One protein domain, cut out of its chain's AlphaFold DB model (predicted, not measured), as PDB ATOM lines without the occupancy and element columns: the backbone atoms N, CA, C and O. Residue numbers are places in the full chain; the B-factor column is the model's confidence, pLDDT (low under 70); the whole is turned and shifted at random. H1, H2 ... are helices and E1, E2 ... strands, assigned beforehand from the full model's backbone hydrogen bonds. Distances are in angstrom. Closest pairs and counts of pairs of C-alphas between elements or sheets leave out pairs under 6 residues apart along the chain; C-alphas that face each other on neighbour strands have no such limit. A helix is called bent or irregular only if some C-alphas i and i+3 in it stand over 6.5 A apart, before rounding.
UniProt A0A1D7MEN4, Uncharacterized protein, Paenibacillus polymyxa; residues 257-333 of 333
ATOM      1  N   HIS A 257      20.787  34.564   1.500       80.69
ATOM      2  CA  HIS A 257      20.296  35.853   1.986       80.69
ATOM      3  C   HIS A 257      18.772  35.932   2.077       80.69
ATOM      4  O   HIS A 257      18.055  35.378   1.245       80.69
ATOM      5  N   VAL A 258      18.305  36.671   3.078       84.44
ATOM      6  CA  VAL A 258      16.931  37.155   3.205       84.44
ATOM      7  C   VAL A 258      16.954  38.655   2.943       84.44
ATOM      8  O   VAL A 258      17.838  39.363   3.437       84.44
ATOM      9  N   PHE A 259      16.013  39.108   2.121       86.12
ATOM     10  CA  PHE A 259      15.855  40.513   1.775       86.12
ATOM     11  C   PHE A 259      14.739  41.115   2.620       86.12
ATOM     12  O   PHE A 259      13.635  40.577   2.653       86.12
ATOM     13  N   GLU A 260      15.042  42.223   3.285       84.81
ATOM     14  CA  GLU A 260      14.125  42.957   4.159       84.81
ATOM     15  C   GLU A 260      14.207  44.450   3.848       84.81
ATOM     16  O   GLU A 260      15.225  44.945   3.352       84.81
ATOM     17  N   THR A 261      13.155  45.203   4.150       88.00
ATOM     18  CA  THR A 261      13.195  46.661   4.013       88.00
ATOM     19  C   THR A 261      13.792  47.328   5.251       88.00
ATOM     20  O   THR A 261      13.679  46.839   6.376       88.00
ATOM     21  N   VAL A 262      14.385  48.516   5.075       87.50
ATOM     22  CA  VAL A 262      14.865  49.335   6.208       87.50
ATOM     23  C   VAL A 262      13.742  49.621   7.215       87.50
ATOM     24  O   VAL A 262      13.988  49.673   8.419       87.50
ATOM     25  N   GLU A 263      12.512  49.819   6.736       89.81
ATOM     26  CA  GLU A 263      11.358  50.096   7.592       89.81
ATOM     27  C   GLU A 263      10.994  48.897   8.478       89.81
ATOM     28  O   GLU A 263      10.757  49.084   9.672       89.81
ATOM     29  N   GLU A 264      10.969  47.683   7.923       89.00
ATOM     30  CA  GLU A 264      10.679  46.448   8.666       89.00
ATOM     31  C   GLU A 264      11.709  46.215   9.771       89.00
ATOM     32  O   GLU A 264      11.341  46.104  10.939       89.00
ATOM     33  N   VAL A 265      12.999  46.299   9.445       88.38
ATOM     34  CA  VAL A 265      14.080  46.100  10.422       88.38
ATOM     35  C   VAL A 265      14.037  47.148  11.541       88.38
ATOM     36  O   VAL A 265      14.260  46.842  12.715       88.38
ATOM     37  N   LYS A 266      13.689  48.401  11.216       89.81
ATOM     38  CA  LYS A 266      13.519  49.458  12.226       89.81
ATOM     39  C   LYS A 266      12.322  49.219  13.144       89.81
ATOM     40  O   LYS A 266      12.386  49.606  14.311       89.81
ATOM     41  N   LYS A 267      11.249  48.573  12.667       90.69
ATOM     42  CA  LYS A 267      10.105  48.183  13.517       90.69
ATOM     43  C   LYS A 267      10.498  47.148  14.572       90.69
ATOM     44  O   LYS A 267       9.905  47.150  15.647       90.69
ATOM     45  N   LEU A 268      11.534  46.351  14.311       88.44
ATOM     46  CA  LEU A 268      12.120  45.401  15.266       88.44
ATOM     47  C   LEU A 268      13.037  46.076  16.304       88.44
ATOM     48  O   LEU A 268      13.566  45.421  17.198       88.44
ATOM     49  N   GLY A 269      13.208  47.402  16.229       87.56
ATOM     50  CA  GLY A 269      13.995  48.179  17.187       87.56
ATOM     51  C   GLY A 269      15.485  48.276  16.857       87.56
ATOM     52  O   GLY A 269      16.255  48.730  17.701       87.56
ATOM     53  N   ILE A 270      15.896  47.890  15.645       89.69
ATOM     54  CA  ILE A 270      17.289  47.960  15.197       89.69
ATOM     55  C   ILE A 270      17.606  49.357  14.643       89.69
ATOM     56  O   ILE A 270      16.874  49.924  13.829       89.69
ATOM     57  N   THR A 271      18.726  49.925  15.080       90.88
ATOM     58  CA  THR A 271      19.205  51.247  14.654       90.88
ATOM     59  C   THR A 271      19.973  51.193  13.330       90.88
ATOM     60  O   THR A 271      20.507  50.158  12.939       90.88
ATOM     61  N   ASP A 272      20.128  52.343  12.660       89.69
ATOM     62  CA  ASP A 272      20.918  52.445  11.419       89.69
ATOM     63  C   ASP A 272      22.365  51.951  11.597       89.69
ATOM     64  O   ASP A 272      22.902  51.249  10.741       89.69
ATOM     65  N   SER A 273      22.986  52.254  12.745       89.12
ATOM     66  CA  SER A 273      24.344  51.787  13.045       89.12
ATOM     67  C   SER A 273      24.423  50.271  13.233       89.12
ATOM     68  O   SER A 273      25.495  49.701  13.030       89.12
ATOM     69  N   GLU A 274      23.351  49.628  13.687       89.44
ATOM     70  CA  GLU A 274      23.301  48.176  13.873       89.44
ATOM     71  C   GLU A 274      23.009  47.478  12.545       89.44
ATOM     72  O   GLU A 274      23.686  46.506  12.220       89.44
ATOM     73  N   ILE A 275      22.116  48.038  11.722       88.00
ATOM     74  CA  ILE A 275      21.896  47.608  10.332       88.00
ATOM     75  C   ILE A 275      23.216  47.609   9.556       88.00
ATOM     76  O   ILE A 275      23.539  46.632   8.883       88.00
ATOM     77  N   ASP A 276      24.007  48.678   9.673       84.19
ATOM     78  CA  ASP A 276      25.303  48.793   8.999       84.19
ATOM     79  C   ASP A 276      26.305  47.703   9.418       84.19
ATOM     80  O   ASP A 276      27.165  47.344   8.614       84.19
ATOM     81  N   LYS A 277      26.198  47.178  10.647       84.19
ATOM     82  CA  LYS A 277      27.057  46.100  11.164       84.19
ATOM     83  C   LYS A 277      26.563  44.704  10.790       84.19
ATOM     84  O   LYS A 277      27.383  43.803  10.657       84.19
ATOM     85  N   LEU A 278      25.246  44.518  10.705       83.06
ATOM     86  CA  LEU A 278      24.610  43.206  10.554       83.06
ATOM     87  C   LEU A 278      24.343  42.826   9.098       83.06
ATOM     88  O   LEU A 278      24.308  41.639   8.776       83.06
ATOM     89  N   ARG A 279      24.120  43.807   8.218       80.00
ATOM     90  CA  ARG A 279      23.811  43.522   6.814       80.00
ATOM     91  C   ARG A 279      25.010  42.900   6.103       80.00
ATOM     92  O   ARG A 279      26.153  43.301   6.309       80.00
ATOM     93  N   PHE A 280      24.716  41.983   5.194       70.44
ATOM     94  CA  PHE A 280      25.704  41.330   4.349       70.44
ATOM     95  C   PHE A 280      26.117  42.224   3.166       70.44
ATOM     96  O   PHE A 280      27.299  42.473   2.957       70.44
ATOM     97  N   MET A 281      25.150  42.796   2.436       64.12
ATOM     98  CA  MET A 281      25.391  43.733   1.325       64.12
ATOM     99  C   MET A 281      24.392  44.899   1.348       64.12
ATOM    100  O   MET A 281      23.247  44.741   1.771       64.12
ATOM    101  N   LYS A 282      24.805  46.075   0.848       51.19
ATOM    102  CA  LYS A 282      23.862  47.112   0.392       51.19
ATOM    103  C   LYS A 282      23.323  46.669  -0.966       51.19
ATOM    104  O   LYS A 282      24.112  46.515  -1.897       51.19
ATOM    105  N   SER A 283      22.011  46.453  -1.068       54.41
ATOM    106  CA  SER A 283      21.351  46.239  -2.357       54.41
ATOM    107  C   SER A 283      21.645  47.413  -3.303       54.41
ATOM    108  O   SER A 283      21.934  48.534  -2.873       54.41
ATOM    109  N   PHE A 284      21.563  47.167  -4.614       52.75
ATOM    110  CA  PHE A 284      21.551  48.243  -5.613       52.75
ATOM    111  C   PHE A 284      20.331  49.167  -5.442       52.75
ATOM    112  O   PHE A 284      20.336  50.290  -5.944       52.75
ATOM    113  N   ASN A 285      19.309  48.702  -4.720       58.22
ATOM    114  CA  ASN A 285      18.177  49.487  -4.266       58.22
ATOM    115  C   ASN A 285      18.441  50.030  -2.848       58.22
ATOM    116  O   ASN A 285      18.793  49.276  -1.945       58.22
ATOM    117  N   ALA A 286      18.272  51.339  -2.643       61.06
ATOM    118  CA  ALA A 286      18.630  52.007  -1.386       61.06
ATOM    119  C   ALA A 286      17.785  51.557  -0.176       61.06
ATOM    120  O   ALA A 286      18.239  51.711   0.958       61.06
ATOM    121  N   ASP A 287      16.603  50.986  -0.427       67.94
ATOM    122  CA  ASP A 287      15.628  50.603   0.602       67.94
ATOM    123  C   ASP A 287      15.663  49.110   0.975       67.94
ATOM    124  O   ASP A 287      14.951  48.690   1.887       67.94
ATOM    125  N   GLU A 288      16.491  48.309   0.297       80.75
ATOM    126  CA  GLU A 288      16.558  46.858   0.483       80.75
ATOM    127  C   GLU A 288      17.851  46.454   1.208       80.75
ATOM    128  O   GLU A 288      18.975  46.797   0.817       80.75
ATOM    129  N   LEU A 289      17.685  45.712   2.295       84.81
ATOM    130  CA  LEU A 289      18.743  45.170   3.130       84.81
ATOM    131  C   LEU A 289      18.851  43.670   2.883       84.81
ATOM    132  O   LEU A 289      17.846  42.976   2.775       84.81
ATOM    133  N   SER A 290      20.081  43.169   2.812       86.44
ATOM    134  CA  SER A 290      20.361  41.738   2.709       86.44
ATOM    135  C   SER A 290      21.008  41.258   4.001       86.44
ATOM    136  O   SER A 290      22.056  41.777   4.398       86.44
ATOM    137  N   PHE A 291      20.405  40.261   4.643       86.44
ATOM    138  CA  PHE A 291      20.948  39.585   5.820       86.44
ATOM    139  C   PHE A 291      21.164  38.110   5.513       86.44
ATOM    140  O   PHE A 291      20.394  37.500   4.774       86.44
ATOM    141  N   SER A 292      22.185  37.487   6.099       83.12
ATOM    142  CA  SER A 292      22.237  36.023   6.116       83.12
ATOM    143  C   SER A 292      21.008  35.473   6.853       83.12
ATOM    144  O   SER A 292      20.582  36.041   7.857       83.12
ATOM    145  N   SER A 293      20.452  34.351   6.391       83.94
ATOM    146  CA  SER A 293      19.193  33.791   6.933       83.94
ATOM    147  C   SER A 293      19.166  33.582   8.455       83.94
ATOM    148  O   SER A 293      18.132  33.794   9.079       83.94
ATOM    149  N   TYR A 294      20.292  33.226   9.079       82.06
ATOM    150  CA  TYR A 294      20.368  33.113  10.540       82.06
ATOM    151  C   TYR A 294      20.288  34.469  11.260       82.06
ATOM    152  O   TYR A 294      19.749  34.530  12.360       82.06
ATOM    153  N   ILE A 295      20.820  35.545  10.662       86.06
ATOM    154  CA  ILE A 295      20.760  36.901  11.224       86.06
ATOM    155  C   ILE A 295      19.324  37.391  11.157       86.06
ATOM    156  O   ILE A 295      18.796  37.805  12.180       86.06
ATOM    157  N   SER A 296      18.700  37.279   9.981       88.25
ATOM    158  CA  SER A 296      17.293  37.642   9.768       88.25
ATOM    159  C   SER A 296      16.395  36.972  10.815       88.25
ATOM    160  O   SER A 296      15.686  37.646  11.556       88.25
ATOM    161  N   GLN A 297      16.544  35.657  11.014       88.06
ATOM    162  CA  GLN A 297      15.756  34.950  12.023       88.06
ATOM    163  C   GLN A 297      16.067  35.383  13.467       88.06
ATOM    164  O   GLN A 297      15.157  35.448  14.288       88.06
ATOM    165  N   LEU A 298      17.326  35.650  13.823       87.94
ATOM    166  CA  LEU A 298      17.664  36.059  15.189       87.94
ATOM    167  C   LEU A 298      17.251  37.505  15.494       87.94
ATOM    168  O   LEU A 298      16.850  37.764  16.625       87.94
ATOM    169  N   ILE A 299      17.298  38.424  14.523       89.38
ATOM    170  CA  ILE A 299      16.823  39.809  14.695       89.38
ATOM    171  C   ILE A 299      15.351  39.825  15.142       89.38
ATOM    172  O   ILE A 299      14.983  40.622  16.001       89.38
ATOM    173  N   GLU A 300      14.536  38.908  14.620       88.62
ATOM    174  CA  GLU A 300      13.122  38.749  14.989       88.62
ATOM    175  C   GLU A 300      12.913  38.146  16.393       88.62
ATOM    176  O   GLU A 300      11.880  38.359  17.030       88.62
ATOM    177  N   LEU A 301      13.873  37.364  16.897       87.12
ATOM    178  CA  LEU A 301      13.689  36.533  18.095       87.12
ATOM    179  C   LEU A 301      14.396  37.063  19.344       87.12
ATOM    180  O   LEU A 301      13.975  36.758  20.465       87.12
ATOM    181  N   VAL A 302      15.492  37.806  19.186       87.06
ATOM    182  CA  VAL A 302      16.361  38.190  20.303       87.06
ATOM    183  C   VAL A 302      16.673  39.680  20.299       87.06
ATOM    184  O   VAL A 302      16.672  40.343  19.272       87.06
ATOM    185  N   ASN A 303      16.996  40.222  21.476       86.56
ATOM    186  CA  ASN A 303      17.483  41.597  21.551       86.56
ATOM    187  C   ASN A 303      18.879  41.739  20.919       86.56
ATOM    188  O   ASN A 303      19.674  40.797  20.888       86.56
ATOM    189  N   THR A 304      19.208  42.959  20.501       85.12
ATOM    190  CA  THR A 304      20.424  43.258  19.741       85.12
ATOM    191  C   THR A 304      21.726  42.932  20.481       85.12
ATOM    192  O   THR A 304      22.681  42.449  19.875       85.12
ATOM    193  N   ASN A 305      21.774  43.137  21.803       86.50
ATOM    194  CA  ASN A 305      22.959  42.808  22.605       86.50
ATOM    195  C   ASN A 305      23.242  41.302  22.590       86.50
ATOM    196  O   ASN A 305      24.388  40.883  22.430       86.50
ATOM    197  N   ARG A 306      22.188  40.491  22.740       87.56
ATOM    198  CA  ARG A 306      22.283  39.035  22.657       87.56
ATOM    199  C   ARG A 306      22.691  38.595  21.252       87.56
ATOM    200  O   ARG A 306      23.610  37.792  21.142       87.56
ATOM    201  N   LEU A 307      22.080  39.167  20.212       88.62
ATOM    202  CA  LEU A 307      22.436  38.889  18.819       88.62
ATOM    203  C   LEU A 307      23.938  39.082  18.572       88.62
ATOM    204  O   LEU A 307      24.596  38.167  18.089       88.62
ATOM    205  N   PHE A 308      24.505  40.234  18.943       88.00
ATOM    206  CA  PHE A 308      25.933  40.490  18.728       88.00
ATOM    207  C   PHE A 308      26.843  39.518  19.486       88.00
ATOM    208  O   PHE A 308      27.827  39.054  18.914       88.00
ATOM    209  N   SER A 309      26.511  39.175  20.734       88.81
ATOM    210  CA  SER A 309      27.278  38.174  21.487       88.81
ATOM    211  C   SER A 309      27.182  36.787  20.849       88.81
ATOM    212  O   SER A 309      28.185  36.091  20.748       88.81
ATOM    213  N   ASP A 310      26.000  36.367  20.392       87.94
ATOM    214  CA  ASP A 310      25.842  35.083  19.705       87.94
ATOM    215  C   ASP A 310      26.676  35.045  18.416       87.94
ATOM    216  O   ASP A 310      27.388  34.066  18.176       87.94
ATOM    217  N   LEU A 311      26.661  36.132  17.635       86.56
ATOM    218  CA  LEU A 311      27.478  36.273  16.428       86.56
ATOM    219  C   LEU A 311      28.976  36.174  16.723       86.56
ATOM    220  O   LEU A 311      29.691  35.501  15.986       86.56
ATOM    221  N   GLU A 312      29.457  36.813  17.789       86.38
ATOM    222  CA  GLU A 312      30.868  36.766  18.174       86.38
ATOM    223  C   GLU A 312      31.320  35.354  18.558       86.38
ATOM    224  O   GLU A 312      32.350  34.877  18.082       86.38
ATOM    225  N   ASP A 313      30.522  34.668  19.369       83.38
ATOM    226  CA  ASP A 313      30.941  33.418  19.997       83.38
ATOM    227  C   ASP A 313      30.788  32.190  19.093       83.38
ATOM    228  O   ASP A 313      31.591  31.257  19.175       83.38
ATOM    229  N   PHE A 314      29.773  32.173  18.223       87.25
ATOM    230  CA  PHE A 314      29.519  31.028  17.349       87.25
ATOM    231  C   PHE A 314      29.826  31.319  15.880       87.25
ATOM    232  O   PHE A 314      30.544  30.553  15.239       87.25
ATOM    233  N   TRP A 315      29.313  32.416  15.325       86.31
ATOM    234  CA  TRP A 315      29.402  32.664  13.883       86.31
ATOM    235  C   TRP A 315      30.772  33.157  13.453       86.31
ATOM    236  O   TRP A 315      31.366  32.588  12.539       86.31
ATOM    237  N   ASN A 316      31.305  34.165  14.138       86.25
ATOM    238  CA  ASN A 316      32.611  34.733  13.830       86.25
ATOM    239  C   ASN A 316      33.723  33.701  14.004       86.25
ATOM    240  O   ASN A 316      34.696  33.735  13.260       86.25
ATOM    241  N   GLU A 317      33.569  32.744  14.920       90.44
ATOM    242  CA  GLU A 317      34.484  31.610  15.041       90.44
ATOM    243  C   GLU A 317      34.496  30.749  13.764       90.44
ATOM    244  O   GLU A 317      35.567  30.462  13.230       90.44
ATOM    245  N   LEU A 318      33.328  30.377  13.229       90.88
ATOM    246  CA  LEU A 318      33.229  29.582  11.994       90.88
ATOM    247  C   LEU A 318      33.699  30.370  10.758       90.88
ATOM    248  O   LEU A 318      34.379  29.825   9.882       90.88
ATOM    249  N   ILE A 319      33.398  31.668  10.705       87.38
ATOM    250  CA  ILE A 319      33.912  32.584   9.679       87.38
ATOM    251  C   ILE A 319      35.440  32.657   9.764       87.38
ATOM    252  O   ILE A 319      36.122  32.466   8.759       87.38
ATOM    253  N   ARG A 320      36.004  32.845  10.963       88.88
ATOM    254  CA  ARG A 320      37.456  32.908  11.172       88.88
ATOM    255  C   ARG A 320      38.132  31.614  10.734       88.88
ATOM    256  O   ARG A 320      39.113  31.679  10.002       88.88
ATOM    257  N   MET A 321      37.571  30.455  11.083       90.06
ATOM    258  CA  MET A 321      38.068  29.156  10.610       90.06
ATOM    259  C   MET A 321      38.103  29.073   9.077       90.06
ATOM    260  O   MET A 321      39.036  28.515   8.504       90.06
ATOM    261  N   SER A 322      37.111  29.655   8.405       86.56
ATOM    262  CA  SER A 322      37.068  29.718   6.942       86.56
ATOM    263  C   SER A 322      38.126  30.655   6.368       86.56
ATOM    264  O   SER A 322      38.799  30.303   5.401       86.56
ATOM    265  N   MET A 323      38.296  31.838   6.963       83.12
ATOM    266  CA  MET A 323      39.319  32.811   6.567       83.12
ATOM    267  C   MET A 323      40.731  32.256   6.767       83.12
ATOM    268  O   MET A 323      41.595  32.446   5.917       83.12
ATOM    269  N   GLU A 324      40.968  31.538   7.866       86.19
ATOM    270  CA  GLU A 324      42.228  30.839   8.137       86.19
ATOM    271  C   GLU A 324      42.491  29.725   7.109       86.19
ATOM    272  O   GLU A 324      43.642  29.481   6.750       86.19
ATOM    273  N   HIS A 325      41.439  29.064   6.612       83.25
ATOM    274  CA  HIS A 325      41.555  27.967   5.650       83.25
ATOM    275  C   HIS A 325      41.807  28.432   4.207       83.25
ATOM    276  O   HIS A 325      42.656  27.865   3.521       83.25
ATOM    277  N   TYR A 326      41.073  29.448   3.745       75.44
ATOM    278  CA  TYR A 326      41.107  29.931   2.357       75.44
ATOM    279  C   TYR A 326      41.973  31.185   2.151       75.44
ATOM    280  O   TYR A 326      42.258  31.573   1.018       75.44
ATOM    281  N   GLY A 327      42.418  31.823   3.236       65.19
ATOM    282  CA  GLY A 327      43.013  33.156   3.202       65.19
ATOM    283  C   GLY A 327      41.959  34.261   3.061       65.19
ATOM    284  O   GLY A 327      40.797  34.026   2.731       65.19
ATOM    285  N   THR A 328      42.363  35.512   3.295       53.69
ATOM    286  CA  THR A 328      41.456  36.676   3.244       53.69
ATOM    287  C   THR A 328      40.965  37.014   1.832       53.69
ATOM    288  O   THR A 328      40.057  37.822   1.690       53.69
ATOM    289  N   SER A 329      41.556  36.435   0.782       44.00
ATOM    290  CA  SER A 329      41.268  36.783  -0.616       44.00
ATOM    291  C   SER A 329      40.004  36.144  -1.194       44.00
ATOM    292  O   SER A 329      39.525  36.620  -2.219       44.00
ATOM    293  N   GLU A 330      39.469  35.087  -0.574       44.69
ATOM    294  CA  GLU A 330      38.198  34.463  -0.991       44.69
ATOM    295  C   GLU A 330      36.992  34.949  -0.165       44.69
ATOM    296  O   GLU A 330      35.853  34.625  -0.486       44.69
ATOM    297  N   TRP A 331      37.228  35.775   0.864       41.53
ATOM    298  CA  TRP A 331      36.194  36.425   1.680       41.53
ATOM    299  C   TRP A 331      35.856  37.814   1.140       41.53
ATOM    300  O   TRP A 331      35.968  38.830   1.818       41.53
ATOM    301  N   HIS A 332      35.442  37.851  -0.116       30.50
ATOM    302  CA  HIS A 332      34.740  38.984  -0.691       30.50
ATOM    303  C   HIS A 332      33.615  38.399  -1.521       30.50
ATOM    304  O   HIS A 332      33.911  37.571  -2.375       30.50
ATOM    305  N   TYR A 333      32.366  38.741  -1.208       38.44
ATOM    306  CA  TYR A 333      31.447  39.467  -2.091       38.44
ATOM    307  C   TYR A 333      30.196  39.838  -1.310       38.44
ATOM    308  O   TYR A 333      29.528  38.900  -0.829       38.44
TER     309      TYR A 333
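Overview. This is residues 257 to 333 of the 333 residues of an uncharacterized protein of Paenibacillus polymyxa (UniProt A0A1D7MEN4). A short two-strand ribbon, E1 and E2, has H1 at one end and H2 and H3 packed loosely between it and the first arm of a long bent helix, H4a. The second arm, H4b, leads away from this small body as an arm. The printed part has 77 residues, in the order E1, H1, H2, E2, H3, H4, with an antiparallel sheet E1 - E2, and is mostly helix. It is compact, with a radius of gyration of the C-alphas of 13.2 A and spans of 38 by 30 by 19 A.

Arrangement. E1, residues 257 to 261, is antiparallel to E2, residues 288 to 292, at 146 degrees; N 258 and O 291 are 2.8 A apart, within hydrogen-bond range. Residues 281 to 282 also pair with 289 to 290 of E2, antiparallel. H1, residues 262 to 267, and H2, residues 272 to 278, are close but not clearly touching: their closest C-alphas, Val 265 and Ile 275, are 8.0 A apart. H3 is residues 293 to 301. H4, residues 304 to 326, was assigned as one helix by its hydrogen bonds but is bent: C-alphas 313 and 316 are 6.5 A apart, and H4a, 304 to 313, and H4b, 316 to 326, stand at a steep tilt of 39 degrees. H3 and H4a are close but not clearly touching, opposite ways; their closest C-alphas, Leu 298 and Leu 307, are 6.6 A apart. H2 and H4a are near each other, with 6 pairs of C-alphas within 10 A. H3 and H4b are apart. Every O i to N i+4 pair is within hydrogen-bond range in H1, H4a and H4b; H2 has 2 of 3 and H3 4 of 5.

Along the chain. E1 begins at C-alpha 257 (20.296, 35.853, 1.986) and spans 13.1 A; E2 spans 13.5 A, H3 12.7 A and H4a 14.4 A. H4b spans 15.1 A and ends at C-alpha 326 (41.107, 29.931, 2.357).

Size, cuts and confidence. The C-alphas of Lys 267 and His 325, the two farthest apart, are 38.2 A apart. The printed part has no cut, and no link is long. Residues 281 to 287 and 327 to 333 have pLDDT under 70.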